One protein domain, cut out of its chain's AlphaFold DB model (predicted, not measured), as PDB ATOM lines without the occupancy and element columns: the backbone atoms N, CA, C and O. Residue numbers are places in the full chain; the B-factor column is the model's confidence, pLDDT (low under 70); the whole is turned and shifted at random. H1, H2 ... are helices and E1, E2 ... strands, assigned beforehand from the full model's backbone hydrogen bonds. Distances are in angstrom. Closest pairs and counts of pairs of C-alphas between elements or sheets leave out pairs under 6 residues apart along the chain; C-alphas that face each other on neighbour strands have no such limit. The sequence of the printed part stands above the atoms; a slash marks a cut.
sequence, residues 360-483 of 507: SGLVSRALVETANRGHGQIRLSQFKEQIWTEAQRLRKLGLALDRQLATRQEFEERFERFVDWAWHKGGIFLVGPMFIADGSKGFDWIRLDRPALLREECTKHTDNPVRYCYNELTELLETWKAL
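Overview. This is residues 360 to 483 of the 507 residues of an uncharacterized protein of Chloroflexi bacterium 54-19 (UniProt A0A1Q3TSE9). Helix H1 sits in the middle, H2 and H5 pack crosswise on it, and H1, H2 and H3 each reach a small three-stranded sheet near one of their ends. From that sheet the link of residues 432 to 444 reaches far out, and with the far end of H5 it makes the longest axis. The printed part has 124 residues, mostly helix, in the order H1 E1 H2 H3 E2 E3 H4 H5; the sheet runs E1 E3 E2, antiparallel. It is compact, radius of gyration of the C-alphas 15.0 A, spanning 52 by 34 by 25 A.

Arrangement. Start at the hub, H1, residues 360 to 372. It touches H2, residues 380 to 396, at a steep tilt of 61 degrees, opposite ways; their closest C-alphas, Leu 362 and Ile 387, are 6.3 A apart. H5, residues 465 to 481, touches H1 about perpendicular at 85 degrees, closest C-alphas Gly 361 and Cys 469, 4.7 A. H4, residues 450 to 454, touches H1, closest C-alphas Ala 371 and Arg 450, 5.6 A. H3, residues 408 to 425, only just touches H2, with 3 pairs of C-alphas within 8 A, the closest Lys 384 and Phe 415, 7.4 A. In the sheet, look at E1, residues 377 to 379, beside E3, residues 445 to 448: N 446 and O 378 are 2.8 A apart. E3 and E2, residues 429 to 431, form a hairpin, with N 447 and O 430 2.9 A apart. E1, H2 H3, E2 is a split strand-helix-strand unit, its same-way strands parted by E3, with a right-handed crossover. In H1 to H5 every O i to N i+4 pair is within hydrogen-bond range.

Along the chain. Find C-alpha 360 at (24.596, -0.138, -22.166), where H1 begins its 18.1 A. H2 runs 24.4 A, H3 25.3 A and H5 24.5 A, to C-alpha 481 at (34.850, 17.749, -18.572).

Size, cuts and confidence. The C-alphas farthest apart, Gly 439 and Leu 483, are 52.4 A apart. The printed part has no cut; links H2 to H3 and E2 to E3 are long. The pLDDT is under 70 at residues 426 to 443 and 483.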
ATOM      1  N   SER A 360      24.862  -0.469 -20.766       97.38
ATOM      2  CA  SER A 360      24.596  -0.138 -22.166       97.38
ATOM      3  C   SER A 360      25.463   1.017 -22.672       97.38
ATOM      4  O   SER A 360      26.028   0.917 -23.760       97.38
ATOM      5  N   GLY A 361      25.609   2.091 -21.891       97.69
ATOM      6  CA  GLY A 361      26.457   3.235 -22.237       97.69
ATOM      7  C   GLY A 361      27.936   2.866 -22.342       97.69
ATOM      8  O   GLY A 361      28.571   3.150 -23.359       97.69
ATOM      9  N   LEU A 362      28.476   2.197 -21.316       98.25
ATOM     10  CA  LEU A 362      29.892   1.819 -21.255       98.25
ATOM     11  C   LEU A 362      30.293   0.898 -22.406       98.25
ATOM     12  O   LEU A 362      31.256   1.175 -23.123       98.25
ATOM     13  N   VAL A 363      29.525  -0.176 -22.604       96.88
ATOM     14  CA  VAL A 363      29.783  -1.138 -23.674       96.88
ATOM     15  C   VAL A 363      29.671  -0.461 -25.032       96.88
ATOM     16  O   VAL A 363      30.564  -0.607 -25.864       96.88
ATOM     17  N   SER A 364      28.624   0.340 -25.249       96.25
ATOM     18  CA  SER A 364      28.434   1.030 -26.527       96.25
ATOM     19  C   SER A 364      29.602   1.933 -26.882       96.25
ATOM     20  O   SER A 364      30.070   1.926 -28.021       96.25
ATOM     21  N   ARG A 365      30.109   2.679 -25.900       97.31
ATOM     22  CA  ARG A 365      31.271   3.536 -26.090       97.31
ATOM     23  C   ARG A 365      32.519   2.747 -26.436       97.31
ATOM     24  O   ARG A 365      33.167   3.071 -27.427       97.31
ATOM     25  N   ALA A 366      32.817   1.689 -25.693       96.06
ATOM     26  CA  ALA A 366      33.983   0.867 -25.976       96.06
ATOM     27  C   ALA A 366      33.896   0.188 -27.359       96.06
ATOM     28  O   ALA A 366      34.897   0.143 -28.074       96.06
ATOM     29  N   LEU A 367      32.711  -0.270 -27.784       94.19
ATOM     30  CA  LEU A 367      32.497  -0.849 -29.117       94.19
ATOM     31  C   LEU A 367      32.728   0.180 -30.234       94.19
ATOM     32  O   LEU A 367      33.484  -0.095 -31.168       94.19
ATOM     33  N   VAL A 368      32.124   1.369 -30.133       94.12
ATOM     34  CA  VAL A 368      32.276   2.446 -31.131       94.12
ATOM     35  C   VAL A 368      33.726   2.929 -31.203       94.12
ATOM     36  O   VAL A 368      34.281   3.045 -32.295       94.12
ATOM     37  N   GLU A 369      34.374   3.164 -30.060       95.50
ATOM     38  CA  GLU A 369      35.782   3.575 -30.011       95.50
ATOM     39  C   GLU A 369      36.704   2.508 -30.619       95.50
ATOM     40  O   GLU A 369      37.627   2.837 -31.365       95.50
ATOM     41  N   THR A 370      36.430   1.225 -30.374       94.12
ATOM     42  CA  THR A 370      37.222   0.122 -30.935       94.12
ATOM     43  C   THR A 370      37.038  -0.004 -32.450       94.12
ATOM     44  O   THR A 370      38.021  -0.149 -33.180       94.12
ATOM     45  N   ALA A 371      35.807   0.143 -32.950       92.88
ATOM     46  CA  ALA A 371      35.523   0.158 -34.384       92.88
ATOM     47  C   ALA A 371      36.140   1.369 -35.108       92.88
ATOM     48  O   ALA A 371      36.607   1.228 -36.246       92.88
ATOM     49  N   ASN A 372      36.184   2.535 -34.452       94.56
ATOM     50  CA  ASN A 372      36.859   3.736 -34.953       94.56
ATOM     51  C   ASN A 372      38.376   3.536 -35.077       94.56
ATOM     52  O   ASN A 372      38.974   4.017 -36.034       94.56
ATOM     53  N   ARG A 373      38.994   2.762 -34.173       96.19
ATOM     54  CA  ARG A 373      40.419   2.382 -34.245       96.19
ATOM     55  C   ARG A 373      40.733   1.333 -35.320       96.19
ATOM     56  O   ARG A 373      41.883   0.947 -35.480       96.19
ATOM     57  N   GLY A 374      39.730   0.853 -36.055       94.31
ATOM     58  CA  GLY A 374      39.925  -0.114 -37.136       94.31
ATOM     59  C   GLY A 374      39.897  -1.579 -36.706       94.31
ATOM     60  O   GLY A 374      39.981  -2.456 -37.564       94.31
ATOM     61  N   HIS A 375      39.725  -1.870 -35.416       91.56
ATOM     62  CA  HIS A 375      39.639  -3.244 -34.938       91.56
ATOM     63  C   HIS A 375      38.291  -3.868 -35.330       91.56
ATOM     64  O   HIS A 375      37.236  -3.257 -35.173       91.56
ATOM     65  N   GLY A 376      38.330  -5.094 -35.854       87.38
ATOM     66  CA  GLY A 376      37.137  -5.868 -36.218       87.38
ATOM     67  C   GLY A 376      36.761  -6.950 -35.206       87.38
ATOM     68  O   GLY A 376      35.708  -7.567 -35.349       87.38
ATOM     69  N   GLN A 377      37.618  -7.208 -34.215       89.50
ATOM     70  CA  GLN A 377      37.442  -8.258 -33.214       89.50
ATOM     71  C   GLN A 377      38.006  -7.816 -31.859       89.50
ATOM     72  O   GLN A 377      38.996  -7.088 -31.816       89.50
ATOM     73  N   ILE A 378      37.381  -8.263 -30.767       90.06
ATOM     74  CA  ILE A 378      37.823  -8.008 -29.387       90.06
ATOM     75  C   ILE A 378      37.651  -9.282 -28.568       90.06
ATOM     76  O   ILE A 378      36.610  -9.930 -28.674       90.06
ATOM     77  N   ARG A 379      38.631  -9.630 -27.728       91.06
ATOM     78  CA  ARG A 379      38.493 -10.755 -26.803       91.06
ATOM     79  C   ARG A 379      37.485 -10.417 -25.701       91.06
ATOM     80  O   ARG A 379      37.610  -9.376 -25.060       91.06
ATOM     81  N   LEU A 380      36.507 -11.286 -25.452       89.94
ATOM     82  CA  LEU A 380      35.389 -11.027 -24.539       89.94
ATOM     83  C   LEU A 380      35.858 -10.797 -23.096       89.94
ATOM     84  O   LEU A 380      35.388  -9.873 -22.436       89.94
ATOM     85  N   SER A 381      36.818 -11.593 -22.623       91.31
ATOM     86  CA  SER A 381      37.414 -11.451 -21.287       91.31
ATOM     87  C   SER A 381      38.105 -10.096 -21.100       91.31
ATOM     88  O   SER A 381      37.829  -9.389 -20.133       91.31
ATOM     89  N   GLN A 382      38.937  -9.688 -22.063       94.25
ATOM     90  CA  GLN A 382      39.600  -8.378 -22.055       94.25
ATOM     91  C   GLN A 382      38.586  -7.237 -22.129       94.25
ATOM     92  O   GLN A 382      38.714  -6.248 -21.412       94.25
ATOM     93  N   PHE A 383      37.558  -7.393 -22.965       94.44
ATOM     94  CA  PHE A 383      36.489  -6.414 -23.090       94.44
ATOM     95  C   PHE A 383      35.745  -6.240 -21.763       94.44
ATOM     96  O   PHE A 383      35.584  -5.118 -21.295       94.44
ATOM     97  N   LYS A 384      35.375  -7.341 -21.098       95.94
ATOM     98  CA  LYS A 384      34.739  -7.321 -19.774       95.94
ATOM     99  C   LYS A 384      35.585  -6.573 -18.740       95.94
ATOM    100  O   LYS A 384      35.065  -5.682 -18.069       95.94
ATOM    101  N   GLU A 385      36.884  -6.872 -18.653       97.56
ATOM    102  CA  GLU A 385      37.791  -6.166 -17.734       97.56
ATOM    103  C   GLU A 385      37.930  -4.676 -18.056       97.56
ATOM    104  O   GLU A 385      37.954  -3.843 -17.145       97.56
ATOM    105  N   GLN A 386      37.975  -4.318 -19.342       97.31
ATOM    106  CA  GLN A 386      38.012  -2.924 -19.778       97.31
ATOM    107  C   GLN A 386      36.761  -2.166 -19.313       97.31
ATOM    108  O   GLN A 386      36.883  -1.073 -18.756       97.31
ATOM    109  N   ILE A 387      35.567  -2.739 -19.503       98.12
ATOM    110  CA  ILE A 387      34.306  -2.118 -19.070       98.12
ATOM    111  C   ILE A 387      34.265  -1.977 -17.545       98.12
ATOM    112  O   ILE A 387      33.893  -0.914 -17.047       98.12
ATOM    113  N   TRP A 388      34.675  -3.007 -16.800       98.44
ATOM    114  CA  TRP A 388      34.732  -2.944 -15.338       98.44
ATOM    115  C   TRP A 388      35.670  -1.839 -14.850       98.44
ATOM    116  O   TRP A 388      35.299  -1.028 -14.001       98.44
ATOM    117  N   THR A 389      36.875  -1.782 -15.417       98.12
ATOM    118  CA  THR A 389      37.890  -0.781 -15.070       98.12
ATOM    119  C   THR A 389      37.380   0.630 -15.347       98.12
ATOM    120  O   THR A 389      37.507   1.506 -14.490       98.12
ATOM    121  N   GLU A 390      36.740   0.850 -16.499       97.88
ATOM    122  CA  GLU A 390      36.142   2.145 -16.835       97.88
ATOM    123  C   GLU A 390      34.995   2.504 -15.880       97.88
ATOM    124  O   GLU A 390      34.937   3.639 -15.410       97.88
ATOM    125  N   ALA A 391      34.128   1.553 -15.517       98.12
ATOM    126  CA  ALA A 391      33.078   1.785 -14.525       98.12
ATOM    127  C   ALA A 391      33.673   2.248 -13.184       98.12
ATOM    128  O   ALA A 391      33.257   3.272 -12.639       98.12
ATOM    129  N   GLN A 392      34.696   1.553 -12.676       98.12
ATOM    130  CA  GLN A 392      35.359   1.939 -11.428       98.12
ATOM    131  C   GLN A 392      36.052   3.299 -11.534       98.12
ATOM    132  O   GLN A 392      36.001   4.086 -10.589       98.12
ATOM    133  N   ARG A 393      36.656   3.616 -12.685       97.06
ATOM    134  CA  ARG A 393      37.241   4.937 -12.934       97.06
ATOM    135  C   ARG A 393      36.176   6.033 -12.868       97.06
ATOM    136  O   ARG A 393      36.355   6.993 -12.129       97.06
ATOM    137  N   LEU A 394      35.056   5.883 -13.576       96.25
ATOM    138  CA  LEU A 394      33.966   6.868 -13.570       96.25
ATOM    139  C   LEU A 394      33.315   7.007 -12.186       96.25
ATOM    140  O   LEU A 394      32.948   8.110 -11.791       96.25
ATOM    141  N   ARG A 395      33.239   5.918 -11.414       95.81
ATOM    142  CA  ARG A 395      32.794   5.954 -10.016       95.81
ATOM    143  C   ARG A 395      33.719   6.794  -9.141       95.81
ATOM    144  O   ARG A 395      33.227   7.583  -8.343       95.81
ATOM    145  N   LYS A 396      35.040   6.631  -9.282       95.62
ATOM    146  CA  LYS A 396      36.035   7.441  -8.557       95.62
ATOM    147  C   LYS A 396      35.930   8.927  -8.905       95.62
ATOM    148  O   LYS A 396      36.159   9.757  -8.040       95.62
ATOM    149  N   LEU A 397      35.505   9.251 -10.127       93.81
ATOM    150  CA  LEU A 397      35.200  10.621 -10.558       93.81
ATOM    151  C   LEU A 397      33.856  11.165 -10.031       93.81
ATOM    152  O   LEU A 397      33.440  12.253 -10.419       93.81
ATOM    153  N   GLY A 398      33.142  10.413  -9.188       94.50
ATOM    154  CA  GLY A 398      31.884  10.850  -8.581       94.50
ATOM    155  C   GLY A 398      30.666  10.792  -9.507       94.50
ATOM    156  O   GLY A 398      29.596  11.274  -9.136       94.50
ATOM    157  N   LEU A 399      30.783  10.194 -10.699       95.88
ATOM    158  CA  LEU A 399      29.638  10.019 -11.592       95.88
ATOM    159  C   LEU A 399      28.655   8.997 -11.013       95.88
ATOM    160  O   LEU A 399      29.038   7.992 -10.408       95.88
ATOM    161  N   ALA A 400      27.362   9.235 -11.224       96.75
ATOM    162  CA  ALA A 400      26.330   8.296 -10.813       96.75
ATOM    163  C   ALA A 400      26.385   7.040 -11.691       96.75
ATOM    164  O   ALA A 400      26.261   7.131 -12.908       96.75
ATOM    165  N   LEU A 401      26.546   5.871 -11.073       97.75
ATOM    166  CA  LEU A 401      26.521   4.575 -11.755       97.75
ATOM    167  C   LEU A 401      25.199   3.849 -11.519       97.75
ATOM    168  O   LEU A 401      24.632   3.920 -10.423       97.75
ATOM    169  N   ASP A 402      24.754   3.082 -12.510       97.31
ATOM    170  CA  ASP A 402      23.692   2.097 -12.333       97.31
ATOM    171  C   ASP A 402      24.075   1.145 -11.191       97.31
ATOM    172  O   ASP A 402      25.246   0.781 -11.034       97.31
ATOM    173  N   ARG A 403      23.104   0.766 -10.351       96.25
ATOM    174  CA  ARG A 403      23.368  -0.085  -9.183       96.25
ATOM    175  C   ARG A 403      24.057  -1.391  -9.580       96.25
ATOM    176  O   ARG A 403      24.908  -1.863  -8.841       96.25
ATOM    177  N   GLN A 404      23.745  -1.937 -10.751       96.69
ATOM    178  CA  GLN A 404      24.324  -3.191 -11.219       96.69
ATOM    179  C   GLN A 404      25.794  -3.062 -11.645       96.69
ATOM    180  O   GLN A 404      26.415  -4.057 -11.987       96.69
ATOM    181  N   LEU A 405      26.370  -1.859 -11.613       97.31
ATOM    182  CA  LEU A 405      27.803  -1.615 -11.801       97.31
ATOM    183  C   LEU A 405      28.536  -1.361 -10.471       97.31
ATOM    184  O   LEU A 405      29.735  -1.074 -10.469       97.31
ATOM    185  N   ALA A 406      27.833  -1.411  -9.333       93.94
ATOM    186  CA  ALA A 406      28.387  -1.036  -8.033       93.94
ATOM    187  C   ALA A 406      29.353  -2.086  -7.469       93.94
ATOM    188  O   ALA A 406      30.329  -1.726  -6.804       93.94
ATOM    189  N   THR A 407      29.089  -3.367  -7.722       97.19
ATOM    190  CA  THR A 407      29.904  -4.493  -7.256       97.19
ATOM    191  C   THR A 407      30.348  -5.359  -8.427       97.19
ATOM    192  O   THR A 407      29.718  -5.364  -9.485       97.19
ATOM    193  N   ARG A 408      31.449  -6.098  -8.244       97.88
ATOM    194  CA  ARG A 408      32.000  -6.949  -9.305       97.88
ATOM    195  C   ARG A 408      31.029  -8.059  -9.705       97.88
ATOM    196  O   ARG A 408      30.865  -8.317 -10.889       97.88
ATOM    197  N   GLN A 409      30.359  -8.657  -8.723       98.06
ATOM    198  CA  GLN A 409      29.372  -9.706  -8.953       98.06
ATOM    199  C   GLN A 409      28.170  -9.193  -9.761       98.06
ATOM    200  O   GLN A 409      27.848  -9.762 -10.800       98.06
ATOM    201  N   GLU A 410      27.529  -8.098  -9.328       97.25
ATOM    202  CA  GLU A 410      26.378  -7.531 -10.052       97.25
ATOM    203  C   GLU A 410      26.770  -7.100 -11.475       97.25
ATOM    204  O   GLU A 410      25.983  -7.267 -12.412       97.25
ATOM    205  N   PHE A 411      27.998  -6.592 -11.637       98.31
ATOM    206  CA  PHE A 411      28.557  -6.229 -12.933       98.31
ATOM    207  C   PHE A 411      28.683  -7.438 -13.854       98.31
ATOM    208  O   PHE A 411      28.242  -7.364 -14.999       98.31
ATOM    209  N   GLU A 412      29.261  -8.539 -13.371       97.62
ATOM    210  CA  GLU A 412      29.421  -9.763 -14.157       97.62
ATOM    211  C   GLU A 412      28.060 -10.308 -14.585       97.62
ATOM    212  O   GLU A 412      27.825 -10.479 -15.777       97.62
ATOM    213  N   GLU A 413      27.114 -10.450 -13.653       96.81
ATOM    214  CA  GLU A 413      25.750 -10.890 -13.968       96.81
ATOM    215  C   GLU A 413      25.075  -9.985 -15.010       96.81
ATOM    216  O   GLU A 413      24.355 -10.454 -15.896       96.81
ATOM    217  N   ARG A 414      25.269  -8.665 -14.907       97.06
ATOM    218  CA  ARG A 414      24.714  -7.704 -15.862       97.06
ATOM    219  C   ARG A 414      25.405  -7.773 -17.223       97.06
ATOM    220  O   ARG A 414      24.723  -7.596 -18.237       97.06
ATOM    221  N   PHE A 415      26.713  -8.007 -17.249       96.25
ATOM    222  CA  PHE A 415      27.504  -8.124 -18.468       96.25
ATOM    223  C   PHE A 415      27.103  -9.375 -19.248       96.25
ATOM    224  O   PHE A 415      26.840  -9.271 -20.442       96.25
ATOM    225  N   GLU A 416      26.936 -10.519 -18.580       93.75
ATOM    226  CA  GLU A 416      26.468 -11.746 -19.238       93.75
ATOM    227  C   GLU A 416      25.075 -11.545 -19.862       93.75
ATOM    228  O   GLU A 416      24.867 -11.853 -21.033       93.75
ATOM    229  N   ARG A 417      24.140 -10.873 -19.170       94.12
ATOM    230  CA  ARG A 417      22.833 -10.520 -19.768       94.12
ATOM    231  C   ARG A 417      22.934  -9.560 -20.952       94.12
ATOM    232  O   ARG A 417      22.086  -9.598 -21.843       94.12
ATOM    233  N   PHE A 418      23.920  -8.661 -20.957       93.50
ATOM    234  CA  PHE A 418      24.185  -7.820 -22.124       93.50
ATOM    235  C   PHE A 418      24.652  -8.680 -23.306       93.50
ATOM    236  O   PHE A 418      24.150  -8.498 -24.413       93.50
ATOM    237  N   VAL A 419      25.575  -9.618 -23.072       90.94
ATOM    238  CA  VAL A 419      26.070 -10.546 -24.100       90.94
ATOM    239  C   VAL A 419      24.919 -11.389 -24.651       90.94
ATOM    240  O   VAL A 419      24.750 -11.457 -25.867       90.94
ATOM    241  N   ASP A 420      24.062 -11.928 -23.782       88.75
ATOM    242  CA  ASP A 420      22.864 -12.666 -24.190       88.75
ATOM    243  C   ASP A 420      21.905 -11.797 -25.008       88.75
ATOM    244  O   ASP A 420      21.375 -12.231 -26.033       88.75
ATOM    245  N   TRP A 421      21.668 -10.552 -24.590       91.00
ATOM    246  CA  TRP A 421      20.835  -9.623 -25.353       91.00
ATOM    247  C   TRP A 421      21.435  -9.362 -26.736       91.00
ATOM    248  O   TRP A 421      20.723  -9.441 -27.740       91.00
ATOM    249  N   ALA A 422      22.744  -9.106 -26.798       86.25
ATOM    250  CA  ALA A 422      23.465  -8.855 -28.037       86.25
ATOM    251  C   ALA A 422      23.421 -10.079 -28.960       86.25
ATOM    252  O   ALA A 422      23.245  -9.919 -30.160       86.25
ATOM    253  N   TRP A 423      23.470 -11.293 -28.415       82.50
ATOM    254  CA  TRP A 423      23.304 -12.525 -29.181       82.50
ATOM    255  C   TRP A 423      21.916 -12.638 -29.830       82.50
ATOM    256  O   TRP A 423      21.799 -12.933 -31.016       82.50
ATOM    257  N   HIS A 424      20.848 -12.370 -29.073       83.62
ATOM    258  CA  HIS A 424      19.474 -12.560 -29.554       83.62
ATOM    259  C   HIS A 424      18.949 -11.407 -30.418       83.62
ATOM    260  O   HIS A 424      18.039 -11.600 -31.226       83.62
ATOM    261  N   LYS A 425      19.449 -10.188 -30.201       78.62
ATOM    262  CA  LYS A 425      18.964  -8.963 -30.858       78.62
ATOM    263  C   LYS A 425      19.980  -8.352 -31.821       78.62
ATOM    264  O   LYS A 425      19.608  -7.491 -32.618       78.62
ATOM    265  N   GLY A 426      21.246  -8.752 -31.745       61.34
ATOM    266  CA  GLY A 426      22.349  -8.095 -32.428       61.34
ATOM    267  C   GLY A 426      22.536  -8.568 -33.860       61.34
ATOM    268  O   GLY A 426      23.348  -9.438 -34.139       61.34
ATOM    269  N   GLY A 427      21.907  -7.859 -34.795       55.94
ATOM    270  CA  GLY A 427      22.411  -7.774 -36.170       55.94
ATOM    271  C   GLY A 427      23.687  -6.921 -36.309       55.94
ATOM    272  O   GLY A 427      24.117  -6.685 -37.426       55.94
ATOM    273  N   ILE A 428      24.262  -6.419 -35.204       55.84
ATOM    274  CA  ILE A 428      25.352  -5.416 -35.184       55.84
ATOM    275  C   ILE A 428      26.686  -6.028 -34.684       55.84
ATOM    276  O   ILE A 428      27.755  -5.470 -34.921       55.84
ATOM    277  N   PHE A 429      26.666  -7.202 -34.034       62.62
ATOM    278  CA  PHE A 429      27.873  -7.908 -33.574       62.62
ATOM    279  C   PHE A 429      27.637  -9.409 -33.529       62.62
ATOM    280  O   PHE A 429      26.725  -9.866 -32.847       62.62
ATOM    281  N   LEU A 430      28.477 -10.180 -34.215       53.00
ATOM    282  CA  LEU A 430      28.444 -11.636 -34.120       53.00
ATOM    283  C   LEU A 430      29.419 -12.074 -33.030       53.00
ATOM    284  O   LEU A 430      30.617 -11.801 -33.111       53.00
ATOM    285  N   VAL A 431      28.916 -12.781 -32.023       54.53
ATOM    286  CA  VAL A 431      29.769 -13.509 -31.086       54.53
ATOM    287  C   VAL A 431      30.131 -14.833 -31.770       54.53
ATOM    288  O   VAL A 431      29.282 -15.689 -31.975       54.53
ATOM    289  N   GLY A 432      31.354 -14.975 -32.277       51.69
ATOM    290  CA  GLY A 432      31.728 -16.184 -33.024       51.69
ATOM    291  C   GLY A 432      31.798 -17.395 -32.083       51.69
ATOM    292  O   GLY A 432      32.410 -17.261 -31.023       51.69
ATOM    293  N   PRO A 433      31.212 -18.563 -32.418       48.94
ATOM    294  CA  PRO A 433      31.377 -19.747 -31.586       48.94
ATOM    295  C   PRO A 433      32.846 -20.177 -31.583       48.94
ATOM    296  O   PRO A 433      33.462 -20.294 -32.643       48.94
ATOM    297  N   MET A 434      33.390 -20.460 -30.401       44.84
ATOM    298  CA  MET A 434      34.570 -21.304 -30.258       44.84
ATOM    299  C   MET A 434      34.122 -22.598 -29.581       44.84
ATOM    300  O   MET A 434      33.431 -22.581 -28.562       44.84
ATOM    301  N   PHE A 435      34.498 -23.731 -30.161       43.81
ATOM    302  CA  PHE A 435      34.463 -24.988 -29.430       43.81
ATOM    303  C   PHE A 435      35.570 -24.906 -28.379       43.81
ATOM    304  O   PHE A 435      36.748 -24.821 -28.733       43.81
ATOM    305  N   ILE A 436      35.203 -24.864 -27.098       45.97
ATOM    306  CA  ILE A 436      36.170 -25.093 -26.026       45.97
ATOM    307  C   ILE A 436      36.622 -26.554 -26.173       45.97
ATOM    308  O   ILE A 436      35.837 -27.414 -26.573       45.97
ATOM    309  N   ALA A 437      37.901 -26.841 -25.915       43.16
ATOM    310  CA  ALA A 437      38.487 -28.175 -26.093       43.16
ATOM    311  C   ALA A 437      37.775 -29.289 -25.289       43.16
ATOM    312  O   ALA A 437      37.948 -30.465 -25.593       43.16
ATOM    313  N   ASP A 438      36.956 -28.924 -24.299       50.25
ATOM    314  CA  ASP A 438      36.108 -29.821 -23.506       50.25
ATOM    315  C   ASP A 438      34.712 -30.074 -24.121       50.25
ATOM    316  O   ASP A 438      33.878 -30.751 -23.523       50.25
ATOM    317  N   GLY A 439      34.432 -29.531 -25.311       48.62
ATOM    318  CA  GLY A 439      33.140 -29.635 -25.987       48.62
ATOM    319  C   GLY A 439      32.074 -28.657 -25.483       48.62
ATOM    320  O   GLY A 439      30.959 -28.657 -26.013       48.62
ATOM    321  N   SER A 440      32.383 -27.797 -24.510       53.69
ATOM    322  CA  SER A 440      31.469 -26.746 -24.072       53.69
ATOM    323  C   SER A 440      31.429 -25.594 -25.088       53.69
ATOM    324  O   SER A 440      32.427 -25.201 -25.700       53.69
ATOM    325  N   LYS A 441      30.221 -25.076 -25.343       53.38
ATOM    326  CA  LYS A 441      30.021 -23.917 -26.218       53.38
ATOM    327  C   LYS A 441      30.380 -22.663 -25.431       53.38
ATOM    328  O   LYS A 441      29.684 -22.334 -24.475       53.38
ATOM    329  N   GLY A 442      31.429 -21.966 -25.853       61.75
ATOM    330  CA  GLY A 442      31.844 -20.704 -25.255       61.75
ATOM    331  C   GLY A 442      32.197 -19.657 -26.302       61.75
ATOM    332  O   GLY A 442      32.440 -19.950 -27.474       61.75
ATOM    333  N   PHE A 443      32.226 -18.410 -25.854       67.62
ATOM    334  CA  PHE A 443      32.561 -17.260 -26.674       67.62
ATOM    335  C   PHE A 443      33.814 -16.594 -26.111       67.62
ATOM    336  O   PHE A 443      33.797 -16.131 -24.974       67.62
ATOM    337  N   ASP A 444      34.889 -16.517 -26.895       81.81
ATOM    338  CA  ASP A 444      36.085 -15.754 -26.495       81.81
ATOM    339  C   ASP A 444      36.238 -14.452 -27.298       81.81
ATOM    340  O   ASP A 444      37.020 -13.595 -26.909       81.81
ATOM    341  N   TRP A 445      35.470 -14.245 -28.378       84.56
ATOM    342  CA  TRP A 445      35.612 -13.076 -29.259       84.56
ATOM    343  C   TRP A 445      34.275 -12.435 -29.650       84.56
ATOM    344  O   TRP A 445      33.310 -13.117 -29.994       84.56
ATOM    345  N   ILE A 446      34.262 -11.103 -29.687       84.81
ATOM    346  CA  ILE A 446      33.202 -10.269 -30.259       84.81
ATOM    347  C   ILE A 446      33.676  -9.796 -31.635       84.81
ATOM    348  O   ILE A 446      34.698  -9.117 -31.722       84.81
ATOM    349  N   ARG A 447      32.941 -10.107 -32.709       86.19
ATOM    350  CA  ARG A 447      33.179  -9.545 -34.048       86.19
ATOM    351  C   ARG A 447      32.326  -8.296 -34.253       86.19
ATOM    352  O   ARG A 447      31.118  -8.328 -34.034       86.19
ATOM    353  N   LEU A 448      32.951  -7.218 -34.721       87.12
ATOM    354  CA  LEU A 448      32.304  -5.923 -34.927       87.12
ATOM    355  C   LEU A 448      31.792  -5.760 -36.361       87.12
ATOM    356  O   LEU A 448      32.581  -5.828 -37.306       87.12
ATOM    357  N   ASP A 449      30.498  -5.470 -36.530       87.94
ATOM    358  CA  ASP A 449      29.973  -4.899 -37.776       87.94
ATOM    359  C   ASP A 449      30.239  -3.389 -37.766       87.94
ATOM    360  O   ASP A 449      29.453  -2.586 -37.256       87.94
ATOM    361  N   ARG A 450      31.414  -3.000 -38.277       89.00
ATOM    362  CA  ARG A 450      31.858  -1.598 -38.284       89.00
ATOM    363  C   ARG A 450      30.866  -0.680 -39.021       89.00
ATOM    364  O   ARG A 450      30.511   0.336 -38.428       89.00
ATOM    365  N   PRO A 451      30.386  -0.989 -40.244       89.69
ATOM    366  CA  PRO A 451      29.363  -0.173 -40.900       89.69
ATOM    367  C   PRO A 451      28.112   0.054 -40.043       89.69
ATOM    368  O   PRO A 451      27.668   1.194 -39.893       89.69
ATOM    369  N   ALA A 452      27.563  -1.003 -39.436       87.56
ATOM    370  CA  ALA A 452      26.361  -0.878 -38.619       87.56
ATOM    371  C   ALA A 452      26.602  -0.023 -37.362       87.56
ATOM    372  O   ALA A 452      25.741   0.785 -37.000       87.56
ATOM    373  N   LEU A 453      27.774  -0.171 -36.743       87.25
ATOM    374  CA  LEU A 453      28.213   0.587 -35.576       87.25
ATOM    375  C   LEU A 453      28.425   2.077 -35.830       87.25
ATOM    376  O   LEU A 453      28.045   2.917 -35.016       87.25
ATOM    377  N   LEU A 454      29.116   2.380 -36.927       89.25
ATOM    378  CA  LEU A 454      29.614   3.719 -37.220       89.25
ATOM    379  C   LEU A 454      28.573   4.591 -37.915       89.25
ATOM    380  O   LEU A 454      28.747   5.805 -37.982       89.25
ATOM    381  N   ARG A 455      27.454   4.008 -38.350       90.06
ATOM    382  CA  ARG A 455      26.289   4.751 -38.828       90.06
ATOM    383  C   ARG A 455      25.885   5.828 -37.816       90.06
ATOM    384  O   ARG A 455      25.572   5.547 -36.657       90.06
ATOM    385  N   GLU A 456      25.962   7.078 -38.259       88.31
ATOM    386  CA  GLU A 456      25.649   8.258 -37.445       88.31
ATOM    387  C   GLU A 456      24.146   8.448 -37.269       88.31
ATOM    388  O   GLU A 456      23.695   8.921 -36.228       88.31
ATOM    389  N   GLU A 457      23.370   8.030 -38.267       86.50
ATOM    390  CA  GLU A 457      21.923   8.172 -38.268       86.50
ATOM    391  C   GLU A 457      21.285   7.301 -37.177       86.50
ATOM    392  O   GLU A 457      21.273   6.069 -37.241       86.50
ATOM    393  N   CYS A 458      20.734   7.969 -36.167       85.25
ATOM    394  CA  CYS A 458      19.898   7.383 -35.134       85.25
ATOM    395  C   CYS A 458      18.677   8.291 -34.966       85.25
ATOM    396  O   CYS A 458      18.792   9.405 -34.457       85.25
ATOM    397  N   THR A 459      17.519   7.849 -35.468       84.69
ATOM    398  CA  THR A 459      16.271   8.621 -35.331       84.69
ATOM    399  C   THR A 459      15.485   8.222 -34.090       84.69
ATOM    400  O   THR A 459      14.704   9.019 -33.566       84.69
ATOM    401  N   LYS A 460      15.694   6.983 -33.627       87.81
ATOM    402  CA  LYS A 460      15.131   6.404 -32.411       87.81
ATOM    403  C   LYS A 460      16.121   5.417 -31.804       87.81
ATOM    404  O   LYS A 460      16.897   4.764 -32.499       87.81
ATOM    405  N   HIS A 461      15.995   5.205 -30.501       88.88
ATOM    406  CA  HIS A 461      16.812   4.241 -29.758       88.88
ATOM    407  C   HIS A 461      16.727   2.788 -30.223       88.88
ATOM    408  O   HIS A 461      17.619   2.004 -29.925       88.88
ATOM    409  N   THR A 462      15.658   2.410 -30.918       90.25
ATOM    410  CA  THR A 462      15.498   1.065 -31.476       90.25
ATOM    411  C   THR A 462      16.264   0.868 -32.780       90.25
ATOM    412  O   THR A 462      16.568  -0.269 -33.117       90.25
ATOM    413  N   ASP A 463      16.573   1.949 -33.505       89.50
ATOM    414  CA  ASP A 463      17.180   1.872 -34.839       89.50
ATOM    415  C   ASP A 463      18.675   1.551 -34.743       89.50
ATOM    416  O   ASP A 463      19.206   0.731 -35.490       89.50
ATOM    417  N   ASN A 464      19.355   2.206 -33.797       91.62
ATOM    418  CA  ASN A 464      20.753   1.960 -33.470       91.62
ATOM    419  C   ASN A 464      20.963   2.131 -31.954       91.62
ATOM    420  O   ASN A 464      21.394   3.196 -31.499       91.62
ATOM    421  N   PRO A 465      20.633   1.100 -31.154       93.38
ATOM    422  CA  PRO A 465      20.673   1.181 -29.695       93.38
ATOM    423  C   PRO A 465      22.076   1.484 -29.159       93.38
ATOM    424  O   PRO A 465      22.218   2.205 -28.171       93.38
ATOM    425  N   VAL A 466      23.110   1.005 -29.854       93.88
ATOM    426  CA  VAL A 466      24.510   1.224 -29.484       93.88
ATOM    427  C   VAL A 466      24.921   2.669 -29.726       93.88
ATOM    428  O   VAL A 466      25.425   3.321 -28.815       93.88
ATOM    429  N   ARG A 467      24.643   3.226 -30.912       94.12
ATOM    430  CA  ARG A 467      24.936   4.642 -31.181       94.12
ATOM    431  C   ARG A 467      24.169   5.566 -30.234       94.12
ATOM    432  O   ARG A 467      24.759   6.524 -29.739       94.12
ATOM    433  N   TYR A 468      22.906   5.247 -29.939       95.56
ATOM    434  CA  TYR A 468      22.091   6.000 -28.985       95.56
ATOM    435  C   TYR A 468      22.762   6.070 -27.600       95.56
ATOM    436  O   TYR A 468      22.992   7.154 -27.066       95.56
ATOM    437  N   CYS A 469      23.132   4.916 -27.031       96.38
ATOM    438  CA  CYS A 469      23.766   4.849 -25.709       96.38
ATOM    439  C   CYS A 469      25.177   5.460 -25.698       96.38
ATOM    440  O   CYS A 469      25.582   6.069 -24.708       96.38
ATOM    441  N   TYR A 470      25.927   5.319 -26.797       96.44
ATOM    442  CA  TYR A 470      27.226   5.970 -26.973       96.44
ATOM    443  C   TYR A 470      27.106   7.494 -26.903       96.44
ATOM    444  O   TYR A 470      27.867   8.139 -26.183       96.44
ATOM    445  N   ASN A 471      26.155   8.064 -27.641       96.12
ATOM    446  CA  ASN A 471      25.918   9.501 -27.681       96.12
ATOM    447  C   ASN A 471      25.498  10.049 -26.313       96.12
ATOM    448  O   ASN A 471      25.999  11.093 -25.904       96.12
ATOM    449  N   GLU A 472      24.624   9.332 -25.604       95.94
ATOM    450  CA  GLU A 472      24.180   9.698 -24.255       95.94
ATOM    451  C   GLU A 472      25.349   9.720 -23.252       95.94
ATOM    452  O   GLU A 472      25.537  10.710 -22.545       95.94
ATOM    453  N   LEU A 473      26.194   8.677 -23.232       97.12
ATOM    454  CA  LEU A 473      27.374   8.652 -22.359       97.12
ATOM    455  C   LEU A 473      28.423   9.698 -22.769       97.12
ATOM    456  O   LEU A 473      29.046  10.311 -21.908       97.12
ATOM    457  N   THR A 474      28.630   9.915 -24.068       96.19
ATOM    458  CA  THR A 474      29.594  10.914 -24.558       96.19
ATOM    459  C   THR A 474      29.186  12.318 -24.128       96.19
ATOM    460  O   THR A 474      30.016  13.046 -23.593       96.19
ATOM    461  N   GLU A 475      27.904  12.671 -24.256       94.44
ATOM    462  CA  GLU A 475      27.400  13.971 -23.809       94.44
ATOM    463  C   GLU A 475      27.566  14.173 -22.295       94.44
ATOM    464  O   GLU A 475      27.954  15.262 -21.864       94.44
ATOM    465  N   LEU A 476      27.325  13.137 -21.479       95.56
ATOM    466  CA  LEU A 476      27.598  13.193 -20.037       95.56
ATOM    467  C   LEU A 476      29.071  13.528 -19.769       95.56
ATOM    468  O   LEU A 476      29.369  14.412 -18.970       95.56
ATOM    469  N   LEU A 477      29.992  12.839 -20.440       95.06
ATOM    470  CA  LEU A 477      31.429  13.014 -20.223       95.06
ATOM    471  C   LEU A 477      31.940  14.364 -20.730       95.06
ATOM    472  O   LEU A 477      32.812  14.952 -20.099       95.06
ATOM    473  N   GLU A 478      31.406  14.868 -21.841       93.31
ATOM    474  CA  GLU A 478      31.691  16.220 -22.336       93.31
ATOM    475  C   GLU A 478      31.176  17.285 -21.365       93.31
ATOM    476  O   GLU A 478      31.907  18.216 -21.033       93.31
ATOM    477  N   THR A 479      29.954  17.111 -20.853       89.56
ATOM    478  CA  THR A 479      29.367  18.005 -19.845       89.56
ATOM    479  C   THR A 479      30.201  18.010 -18.567       89.56
ATOM    480  O   THR A 479      30.446  19.068 -18.000       89.56
ATOM    481  N   TRP A 480      30.674  16.840 -18.133       87.44
ATOM    482  CA  TRP A 480      31.493  16.705 -16.931       87.44
ATOM    483  C   TRP A 480      32.889  17.318 -17.104       87.44
ATOM    484  O   TRP A 480      33.336  18.043 -16.225       87.44
ATOM    485  N   LYS A 481      33.550  17.117 -18.254       85.94
ATOM    486  CA  LYS A 481      34.850  17.749 -18.572       85.94
ATOM    487  C   LYS A 481      34.779  19.273 -18.667       85.94
ATOM    488  O   LYS A 481      35.791  19.936 -18.482       85.94
ATOM    489  N   ALA A 482      33.619  19.814 -19.030       71.56
ATOM    490  CA  ALA A 482      33.403  21.252 -19.119       71.56
ATOM    491  C   ALA A 482      33.185  21.911 -17.747       71.56
ATOM    492  O   ALA A 482      33.195  23.140 -17.663       71.56
ATOM    493  N   LEU A 483      32.983  21.127 -16.681       61.91
ATOM    494  CA  LEU A 483      32.996  21.672 -15.332       61.91
ATOM    495  C   LEU A 483      34.433  22.119 -15.026       61.91
ATOM    496  O   LEU A 483      35.348  21.321 -15.239       61.91
TER     497      LEU A 483